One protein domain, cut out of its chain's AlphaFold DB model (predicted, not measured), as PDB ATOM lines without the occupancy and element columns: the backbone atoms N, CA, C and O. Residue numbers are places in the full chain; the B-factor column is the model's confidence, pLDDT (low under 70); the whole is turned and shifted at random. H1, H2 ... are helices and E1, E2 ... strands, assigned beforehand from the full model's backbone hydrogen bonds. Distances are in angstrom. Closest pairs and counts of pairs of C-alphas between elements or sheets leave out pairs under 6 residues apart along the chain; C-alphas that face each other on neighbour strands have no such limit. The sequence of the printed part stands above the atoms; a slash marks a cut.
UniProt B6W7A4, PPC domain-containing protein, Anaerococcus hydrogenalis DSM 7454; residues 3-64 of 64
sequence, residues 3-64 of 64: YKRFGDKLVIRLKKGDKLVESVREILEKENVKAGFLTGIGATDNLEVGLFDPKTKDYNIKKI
ATOM      1  N   TYR A   3     -25.843  60.731  78.685       97.31
ATOM      2  CA  TYR A   3     -26.860  61.787  78.728       97.31
ATOM      3  C   TYR A   3     -26.239  63.179  78.871       97.31
ATOM      4  O   TYR A   3     -25.081  63.313  79.271       97.31
ATOM      5  N   LYS A   4     -27.006  64.215  78.523       97.69
ATOM      6  CA  LYS A   4     -26.613  65.617  78.696       97.69
ATOM      7  C   LYS A   4     -27.816  66.488  79.048       97.69
ATOM      8  O   LYS A   4     -28.905  66.292  78.509       97.69
ATOM      9  N   ARG A   5     -27.597  67.469  79.925       96.56
ATOM     10  CA  ARG A   5     -28.593  68.471  80.314       96.56
ATOM     11  C   ARG A   5     -28.457  69.745  79.484       96.56
ATOM     12  O   ARG A   5     -27.349  70.240  79.281       96.56
ATOM     13  N   PHE A   6     -29.592  70.272  79.041       96.75
ATOM     14  CA  PHE A   6     -29.730  71.538  78.330       96.75
ATOM     15  C   PHE A   6     -30.890  72.320  78.950       96.75
ATOM     16  O   PHE A   6     -32.042  72.134  78.564       96.75
ATOM     17  N   GLY A   7     -30.590  73.163  79.940       95.81
ATOM     18  CA  GLY A   7     -31.621  73.868  80.702       95.81
ATOM     19  C   GLY A   7     -32.563  72.889  81.404       95.81
ATOM     20  O   GLY A   7     -32.133  72.103  82.248       95.81
ATOM     21  N   ASP A   8     -33.835  72.927  81.021       95.56
ATOM     22  CA  ASP A   8     -34.912  72.073  81.522       95.56
ATOM     23  C   ASP A   8     -35.017  70.711  80.810       95.56
ATOM     24  O   ASP A   8     -35.818  69.865  81.207       95.56
ATOM     25  N   LYS A   9     -34.197  70.460  79.780       97.44
ATOM     26  CA  LYS A   9     -34.237  69.228  78.979       97.44
ATOM     27  C   LYS A   9     -33.073  68.300  79.296       97.44
ATOM     28  O   LYS A   9     -31.920  68.721  79.393       97.44
ATOM     29  N   LEU A  10     -33.369  67.004  79.366       97.88
ATOM     30  CA  LEU A  10     -32.382  65.929  79.407       97.88
ATOM     31  C   LEU A  10     -32.418  65.174  78.080       97.88
ATOM     32  O   LEU A  10     -33.451  64.633  77.694       97.88
ATOM     33  N   VAL A  11     -31.285  65.133  77.383       97.75
ATOM     34  CA  VAL A  11     -31.117  64.342  76.160       97.75
ATOM     35  C   VAL A  11     -30.375  63.068  76.526       97.75
ATOM     36  O   VAL A  11     -29.242  63.123  77.008       97.75
ATOM     37  N   ILE A  12     -31.019  61.923  76.307       97.56
ATOM     38  CA  ILE A  12     -30.542  60.607  76.741       97.56
ATOM     39  C   ILE A  12     -30.282  59.742  75.508       97.56
ATOM     40  O   ILE A  12     -31.161  59.560  74.670       97.56
ATOM     41  N   ARG A  13     -29.076  59.179  75.409       97.69
ATOM     42  CA  ARG A  13     -28.701  58.176  74.409       97.69
ATOM     43  C   ARG A  13     -28.452  56.842  75.100       97.69
ATOM     44  O   ARG A  13     -27.414  56.633  75.740       97.69
ATOM     45  N   LEU A  14     -29.387  55.921  74.918       96.62
ATOM     46  CA  LEU A  14     -29.208  54.528  75.309       96.62
ATOM     47  C   LEU A  14     -28.256  53.820  74.338       96.62
ATOM     48  O   LEU A  14     -28.145  54.173  73.161       96.62
ATOM     49  N   LYS A  15     -27.522  52.843  74.860       95.56
ATOM     50  CA  LYS A  15     -26.680  51.913  74.105       95.56
ATOM     51  C   LYS A  15     -27.406  50.570  74.005       95.56
ATOM     52  O   LYS A  15     -28.272  50.268  74.820       95.56
ATOM     53  N   LYS A  16     -27.036  49.748  73.019       94.44
ATOM     54  CA  LYS A  16     -27.542  48.372  72.923       94.44
ATOM     55  C   LYS A  16     -27.278  47.635  74.244       94.44
ATOM     56  O   LYS A  16     -26.161  47.702  74.753       94.44
ATOM     57  N   GLY A  17     -28.296  46.953  74.763       93.44
ATOM     58  CA  GLY A  17     -28.245  46.244  76.044       93.44
ATOM     59  C   GLY A  17     -28.678  47.075  77.256       93.44
ATOM     60  O   GLY A  17     -28.974  46.488  78.292       93.44
ATOM     61  N   ASP A  18     -28.780  48.405  77.140       95.25
ATOM     62  CA  ASP A  18     -29.368  49.225  78.203       95.25
ATOM     63  C   ASP A  18     -30.881  48.941  78.300       95.25
ATOM     64  O   ASP A  18     -31.589  48.894  77.288       95.25
ATOM     65  N   LYS A  19     -31.406  48.803  79.521       95.19
ATOM     66  CA  LYS A  19     -32.845  48.651  79.760       95.19
ATOM     67  C   LYS A  19     -33.515  50.018  79.855       95.19
ATOM     68  O   LYS A  19     -33.305  50.747  80.820       95.19
ATOM     69  N   LEU A  20     -34.381  50.331  78.887       95.44
ATOM     70  CA  LEU A  20     -35.027  51.642  78.727       95.44
ATOM     71  C   LEU A  20     -35.568  52.243  80.036       95.44
ATOM     72  O   LEU A  20     -35.195  53.358  80.393       95.44
ATOM     73  N   VAL A  21     -36.436  51.518  80.745       96.00
ATOM     74  CA  VAL A  21     -37.123  52.052  81.935       96.00
ATOM     75  C   VAL A  21     -36.154  52.280  83.100       96.00
ATOM     76  O   VAL A  21     -36.232  53.317  83.757       96.00
ATOM     77  N   GLU A  22     -35.232  51.344  83.345       97.31
ATOM     78  CA  GLU A  22     -34.241  51.435  84.430       97.31
ATOM     79  C   GLU A  22     -33.254  52.581  84.173       97.31
ATOM     80  O   GLU A  22     -33.071  53.448  85.024       97.31
ATOM     81  N   SER A  23     -32.700  52.649  82.960       97.12
ATOM     82  CA  SER A  23     -31.746  53.685  82.558       97.12
ATOM     83  C   SER A  23     -32.335  55.098  82.605       97.12
ATOM     84  O   SER A  23     -31.670  56.034  83.046       97.12
ATOM     85  N   VAL A  24     -33.588  55.281  82.170       96.62
ATOM     86  CA  VAL A  24     -34.244  56.595  82.254       96.62
ATOM     87  C   VAL A  24     -34.501  56.978  83.712       96.62
ATOM     88  O   VAL A  24     -34.216  58.116  84.079       96.62
ATOM     89  N   ARG A  25     -34.977  56.052  84.561       96.81
ATOM     90  CA  ARG A  25     -35.194  56.326  85.995       96.81
ATOM     91  C   ARG A  25     -33.918  56.761  86.709       96.81
ATOM     92  O   ARG A  25     -33.959  57.774  87.398       96.81
ATOM     93  N   GLU A  26     -32.802  56.069  86.482       97.62
ATOM     94  CA  GLU A  26     -31.505  56.408  87.084       97.62
ATOM     95  C   GLU A  26     -31.106  57.866  86.798       97.62
ATOM     96  O   GLU A  26     -30.687  58.600  87.694       97.62
ATOM     97  N   ILE A  27     -31.292  58.326  85.554       97.06
ATOM     98  CA  ILE A  27     -30.990  59.713  85.183       97.06
ATOM     99  C   ILE A  27     -31.947  60.690  85.877       97.06
ATOM    100  O   ILE A  27     -31.499  61.724  86.375       97.06
ATOM    101  N   LEU A  28     -33.251  60.396  85.914       96.81
ATOM    102  CA  LEU A  28     -34.237  61.282  86.547       96.81
ATOM    103  C   LEU A  28     -33.998  61.416  88.057       96.81
ATOM    104  O   LEU A  28     -34.110  62.520  88.590       96.81
ATOM    105  N   GLU A  29     -33.628  60.327  88.732       96.88
ATOM    106  CA  GLU A  29     -33.260  60.329  90.151       96.88
ATOM    107  C   GLU A  29     -31.998  61.160  90.396       96.88
ATOM    108  O   GLU A  29     -32.004  62.048  91.251       96.88
ATOM    109  N   LYS A  30     -30.949  60.942  89.592       97.06
ATOM    110  CA  LYS A  30     -29.681  61.679  89.685       97.06
ATOM    111  C   LYS A  30     -29.843  63.185  89.461       97.06
ATOM    112  O   LYS A  30     -29.202  63.981  90.138       97.06
ATOM    113  N   GLU A  31     -30.698  63.579  88.522       96.56
ATOM    114  CA  GLU A  31     -30.963  64.983  88.180       96.56
ATOM    115  C   GLU A  31     -32.113  65.591  89.009       96.56
ATOM    116  O   GLU A  31     -32.514  66.734  88.775       96.56
ATOM    117  N   ASN A  32     -32.649  64.836  89.978       96.38
ATOM    118  CA  ASN A  32     -33.764  65.209  90.850       96.38
ATOM    119  C   ASN A  32     -35.006  65.721  90.088       96.38
ATOM    120  O   ASN A  32     -35.682  66.664  90.510       96.38
ATOM    121  N   VAL A  33     -35.327  65.094  88.956       96.88
ATOM    122  CA  VAL A  33     -36.515  65.411  88.154       96.88
ATOM    123  C   VAL A  33     -37.728  64.691  88.739       96.88
ATOM    124  O   VAL A  33     -37.728  63.471  88.881       96.88
ATOM    125  N   LYS A  34     -38.781  65.443  89.077       96.00
ATOM    126  CA  LYS A  34     -40.016  64.894  89.674       96.00
ATOM    127  C   LYS A  34     -41.166  64.725  88.683       96.00
ATOM    128  O   LYS A  34     -42.027  63.882  88.898       96.00
ATOM    129  N   ALA A  35     -41.189  65.523  87.618       96.81
ATOM    130  CA  ALA A  35     -42.220  65.495  86.587       96.81
ATOM    131  C   ALA A  35     -41.679  66.071  85.273       96.81
ATOM    132  O   ALA A  35     -40.735  66.862  85.277       96.81
ATOM    133  N   GLY A  36     -42.290  65.678  84.157       95.25
ATOM    134  CA  GLY A  36     -41.946  66.160  82.824       95.25
ATOM    135  C   GLY A  36     -42.594  65.316  81.730       95.25
ATOM    136  O   GLY A  36     -43.395  64.425  82.011       95.25
ATOM    137  N   PHE A  37     -42.212  65.584  80.485       96.88
ATOM    138  CA  PHE A  37     -42.604  64.787  79.327       96.88
ATOM    139  C   PHE A  37     -41.405  63.989  78.813       96.88
ATOM    140  O   PHE A  37     -40.286  64.500  78.771       96.88
ATOM    141  N   LEU A  38     -41.647  62.745  78.403       96.19
ATOM    142  CA  LEU A  38     -40.648  61.880  77.782       96.19
ATOM    143  C   LEU A  38     -41.090  61.550  76.358       96.19
ATOM    144  O   LEU A  38     -42.179  61.026  76.143       96.19
ATOM    145  N   THR A  39     -40.219  61.821  75.394       97.12
ATOM    146  CA  THR A  39     -40.398  61.440  73.989       97.12
ATOM    147  C   THR A  39     -39.106  60.826  73.478       97.12
ATOM    148  O   THR A  39     -38.025  61.302  73.830       97.12
ATOM    149  N   GLY A  40     -39.190  59.815  72.619       95.62
ATOM    150  CA  GLY A  40     -38.005  59.191  72.043       95.62
ATOM    151  C   GLY A  40     -38.341  58.163  70.974       95.62
ATOM    152  O   GLY A  40     -39.487  57.744  70.837       95.62
ATOM    153  N   ILE A  41     -37.316  57.769  70.224       96.94
ATOM    154  CA  ILE A  41     -37.371  56.716  69.208       96.94
ATOM    155  C   ILE A  41     -36.157  55.800  69.360       96.94
ATOM    156  O   ILE A  41     -35.120  56.209  69.887       96.94
ATOM    157  N   GLY A  42     -36.279  54.564  68.886       94.56
ATOM    158  CA  GLY A  42     -35.211  53.572  68.929       94.56
ATOM    159  C   GLY A  42     -35.689  52.202  68.465       94.56
ATOM    160  O   GLY A  42     -36.764  52.075  67.884       94.56
ATOM    161  N   ALA A  43     -34.886  51.182  68.749       94.62
ATOM    162  CA  ALA A  43     -35.210  49.781  68.517       94.62
ATOM    163  C   ALA A  43     -34.893  48.971  69.781       94.62
ATOM    164  O   ALA A  43     -33.998  49.341  70.545       94.62
ATOM    165  N   THR A  44     -35.627  47.883  69.997       94.81
ATOM    166  CA  THR A  44     -35.398  46.942  71.097       94.81
ATOM    167  C   THR A  44     -35.544  45.517  70.590       94.81
ATOM    168  O   THR A  44     -36.366  45.260  69.713       94.81
ATOM    169  N   ASP A  45     -34.752  44.611  71.154       93.62
ATOM    170  CA  ASP A  45     -34.810  43.179  70.848       93.62
ATOM    171  C   ASP A  45     -35.884  42.463  71.690       93.62
ATOM    172  O   ASP A  45     -36.284  41.357  71.355       93.62
ATOM    173  N   ASN A  46     -36.314  43.076  72.801       94.12
ATOM    174  CA  ASN A  46     -37.317  42.537  73.721       94.12
ATOM    175  C   ASN A  46     -38.229  43.669  74.210       94.12
ATOM    176  O   ASN A  46     -37.741  44.743  74.589       94.12
ATOM    177  N   LEU A  47     -39.536  43.432  74.244       95.00
ATOM    178  CA  LEU A  47     -40.533  44.389  74.712       95.00
ATOM    179  C   LEU A  47     -41.579  43.692  75.587       95.00
ATOM    180  O   LEU A  47     -42.159  42.683  75.200       95.00
ATOM    181  N   GLU A  48     -41.873  44.278  76.746       96.56
ATOM    182  CA  GLU A  48     -42.987  43.868  77.598       96.56
ATOM    183  C   GLU A  48     -44.023  44.996  77.662       96.56
ATOM    184  O   GLU A  48     -43.699  46.122  78.043       96.56
ATOM    185  N   VAL A  49     -45.264  44.705  77.264       96.56
ATOM    186  CA  VAL A  49     -46.390  45.652  77.312       96.56
ATOM    187  C   VAL A  49     -47.492  45.075  78.189       96.56
ATOM    188  O   VAL A  49     -47.891  43.925  78.009       96.56
ATOM    189  N   GLY A  50     -48.000  45.880  79.123       97.25
ATOM    190  CA  GLY A  50     -49.091  45.498  80.015       97.25
ATOM    191  C   GLY A  50     -50.390  46.232  79.700       97.25
ATOM    192  O   GLY A  50     -50.404  47.459  79.618       97.25
ATOM    193  N   LEU A  51     -51.487  45.485  79.584       97.88
ATOM    194  CA  LEU A  51     -52.848  46.023  79.578       97.88
ATOM    195  C   LEU A  51     -53.460  45.846  80.972       97.88
ATOM    196  O   LEU A  51     -53.656  44.716  81.415       97.88
ATOM    197  N   PHE A  52     -53.755  46.953  81.652       98.12
ATOM    198  CA  PHE A  52     -54.381  46.935  82.975       98.12
ATOM    199  C   PHE A  52     -55.869  46.568  82.890       98.12
ATOM    200  O   PHE A  52     -56.614  47.212  82.146       98.12
ATOM    201  N   ASP A  53     -56.310  45.582  83.673       98.19
ATOM    202  CA  ASP A  53     -57.727  45.263  83.864       98.19
ATOM    203  C   ASP A  53     -58.241  45.909  85.170       98.19
ATOM    204  O   ASP A  53     -57.831  45.513  86.263       98.19
ATOM    205  N   PRO A  54     -59.166  46.887  85.106       97.88
ATOM    206  CA  PRO A  54     -59.663  47.576  86.295       97.88
ATOM    207  C   PRO A  54     -60.556  46.710  87.198       97.88
ATOM    208  O   PRO A  54     -60.773  47.085  88.351       97.88
ATOM    209  N   LYS A  55     -61.090  45.582  86.708       98.19
ATOM    210  CA  LYS A  55     -61.932  44.679  87.508       98.19
ATOM    211  C   LYS A  55     -61.084  43.804  88.422       98.19
ATOM    212  O   LYS A  55     -61.409  43.673  89.599       98.19
ATOM    213  N   THR A  56     -60.014  43.220  87.886       97.88
ATOM    214  CA  THR A  56     -59.101  42.353  88.650       97.88
ATOM    215  C   THR A  56     -57.987  43.141  89.335       97.88
ATOM    216  O   THR A  56     -57.491  42.710  90.368       97.88
ATOM    217  N   LYS A  57     -57.663  44.336  88.819       97.81
ATOM    218  CA  LYS A  57     -56.505  45.166  89.197       97.81
ATOM    219  C   LYS A  57     -55.156  44.535  88.845       97.81
ATOM    220  O   LYS A  57     -54.136  44.925  89.410       97.81
ATOM    221  N   ASP A  58     -55.155  43.632  87.870       97.88
ATOM    222  CA  ASP A  58     -53.958  42.977  87.353       97.88
ATOM    223  C   ASP A  58     -53.597  43.484  85.953       97.88
ATOM    224  O   ASP A  58     -54.419  44.052  85.228       97.88
ATOM    225  N   TYR A  59     -52.346  43.256  85.552       98.06
ATOM    226  CA  TYR A  59     -51.882  43.523  84.193       98.06
ATOM    227  C   TYR A  59     -51.834  42.236  83.370       98.06
ATOM    228  O   TYR A  59     -51.160  41.275  83.736       98.06
ATOM    229  N   ASN A  60     -52.466  42.256  82.198       97.56
ATOM    230  CA  ASN A  60     -52.261  41.253  81.160       97.56
ATOM    231  C   ASN A  60     -50.994  41.603  80.379       97.56
ATOM    232  O   ASN A  60     -50.971  42.567  79.610       97.56
ATOM    233  N   ILE A  61     -49.934  40.835  80.610       97.88
ATOM    234  CA  ILE A  61     -48.605  41.092  80.060       97.88
ATOM    235  C   ILE A  61     -48.409  40.362  78.728       97.88
ATOM    236  O   ILE A  61     -48.579  39.146  78.646       97.88
ATOM    237  N   LYS A  62     -47.968  41.091  77.698       97.50
ATOM    238  CA  LYS A  62     -47.495  40.528  76.428       97.50
ATOM    239  C   LYS A  62     -46.006  40.805  76.249       97.50
ATOM    240  O   LYS A  62     -45.578  41.954  76.327       97.50
ATOM    241  N   LYS A  63     -45.246  39.746  75.961       95.44
ATOM    242  CA  LYS A  63     -43.822  39.806  75.607       95.44
ATOM    243  C   LYS A  63     -43.667  39.654  74.094       95.44
ATOM    244  O   LYS A  63     -44.343  38.806  73.509       95.44
ATOM    245  N   ILE A  64     -42.842  40.500  73.483       89.94
ATOM    246  CA  ILE A  64     -42.508  40.526  72.050       89.94
ATOM    247  C   ILE A  64     -40.992  40.501  71.916       89.94
ATOM    248  O   ILE A  64     -40.339  41.247  72.684       89.94
TER     249      ILE A  64
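Overview. This is residues 3 to 64 of the 64 residues of the protein "PPC domain-containing protein" of Anaerococcus hydrogenalis DSM 7454 (UniProt B6W7A4). Two separate two-stranded hairpins lie at opposite ends of an elongated model: E3 and E4 form the longer one, while E1 and E2 make a small head with the single helix H1 packed loosely on it. The unnamed stretch of residues 31 to 47 leads from H1 to the far hairpin. The printed part has 62 residues, with four named strands and one named helix in the order E1, E2, H1, E3, E4; both sheets are antiparallel, in the orders E1 - E2 and E3 - E4, and the class is mixed, helices and strands. The whole is loose, with a radius of gyration of the C-alphas of 14.6 A and spans of 42 by 27 by 17 A.

Arrangement. E3, residues 48 to 53, and E4, residues 58 to 63, are an antiparallel hairpin at 154 degrees, with N 51 and O 60 3.0 A apart, within hydrogen-bond range. E1, residues 3 to 6, and E2, residues 9 to 13, are an antiparallel hairpin at 158 degrees, with N 4 and O 11 within hydrogen-bond range at 2.9 A. E1 and E2 are both apart from E3 and E4. The closest C-alphas of E2 and H1, residues 20 to 30, are those of Ile 12 and Val 24, 7.8 A apart. H1 is apart from E4. In H1 every O i to N i+4 pair is within hydrogen-bond range.

Along the chain. E3 measures 16.1 A from first to last C-alpha, E4 15.8 A, H1 15.8 A, E2 13.2 A and E1 10.2 A. E1 begins at C-alpha 3 (-26.860, 61.787, 78.728), and E4 ends at C-alpha 63 (-43.822, 39.806, 75.607).

Size, cuts and confidence. The two C-alphas farthest apart are those of Phe 6 and Lys 55, 42.9 A. The link from H1 to E3 is long, with 17 residues. The printed part has no cut, and no printed residue is under 70 in pLDDT.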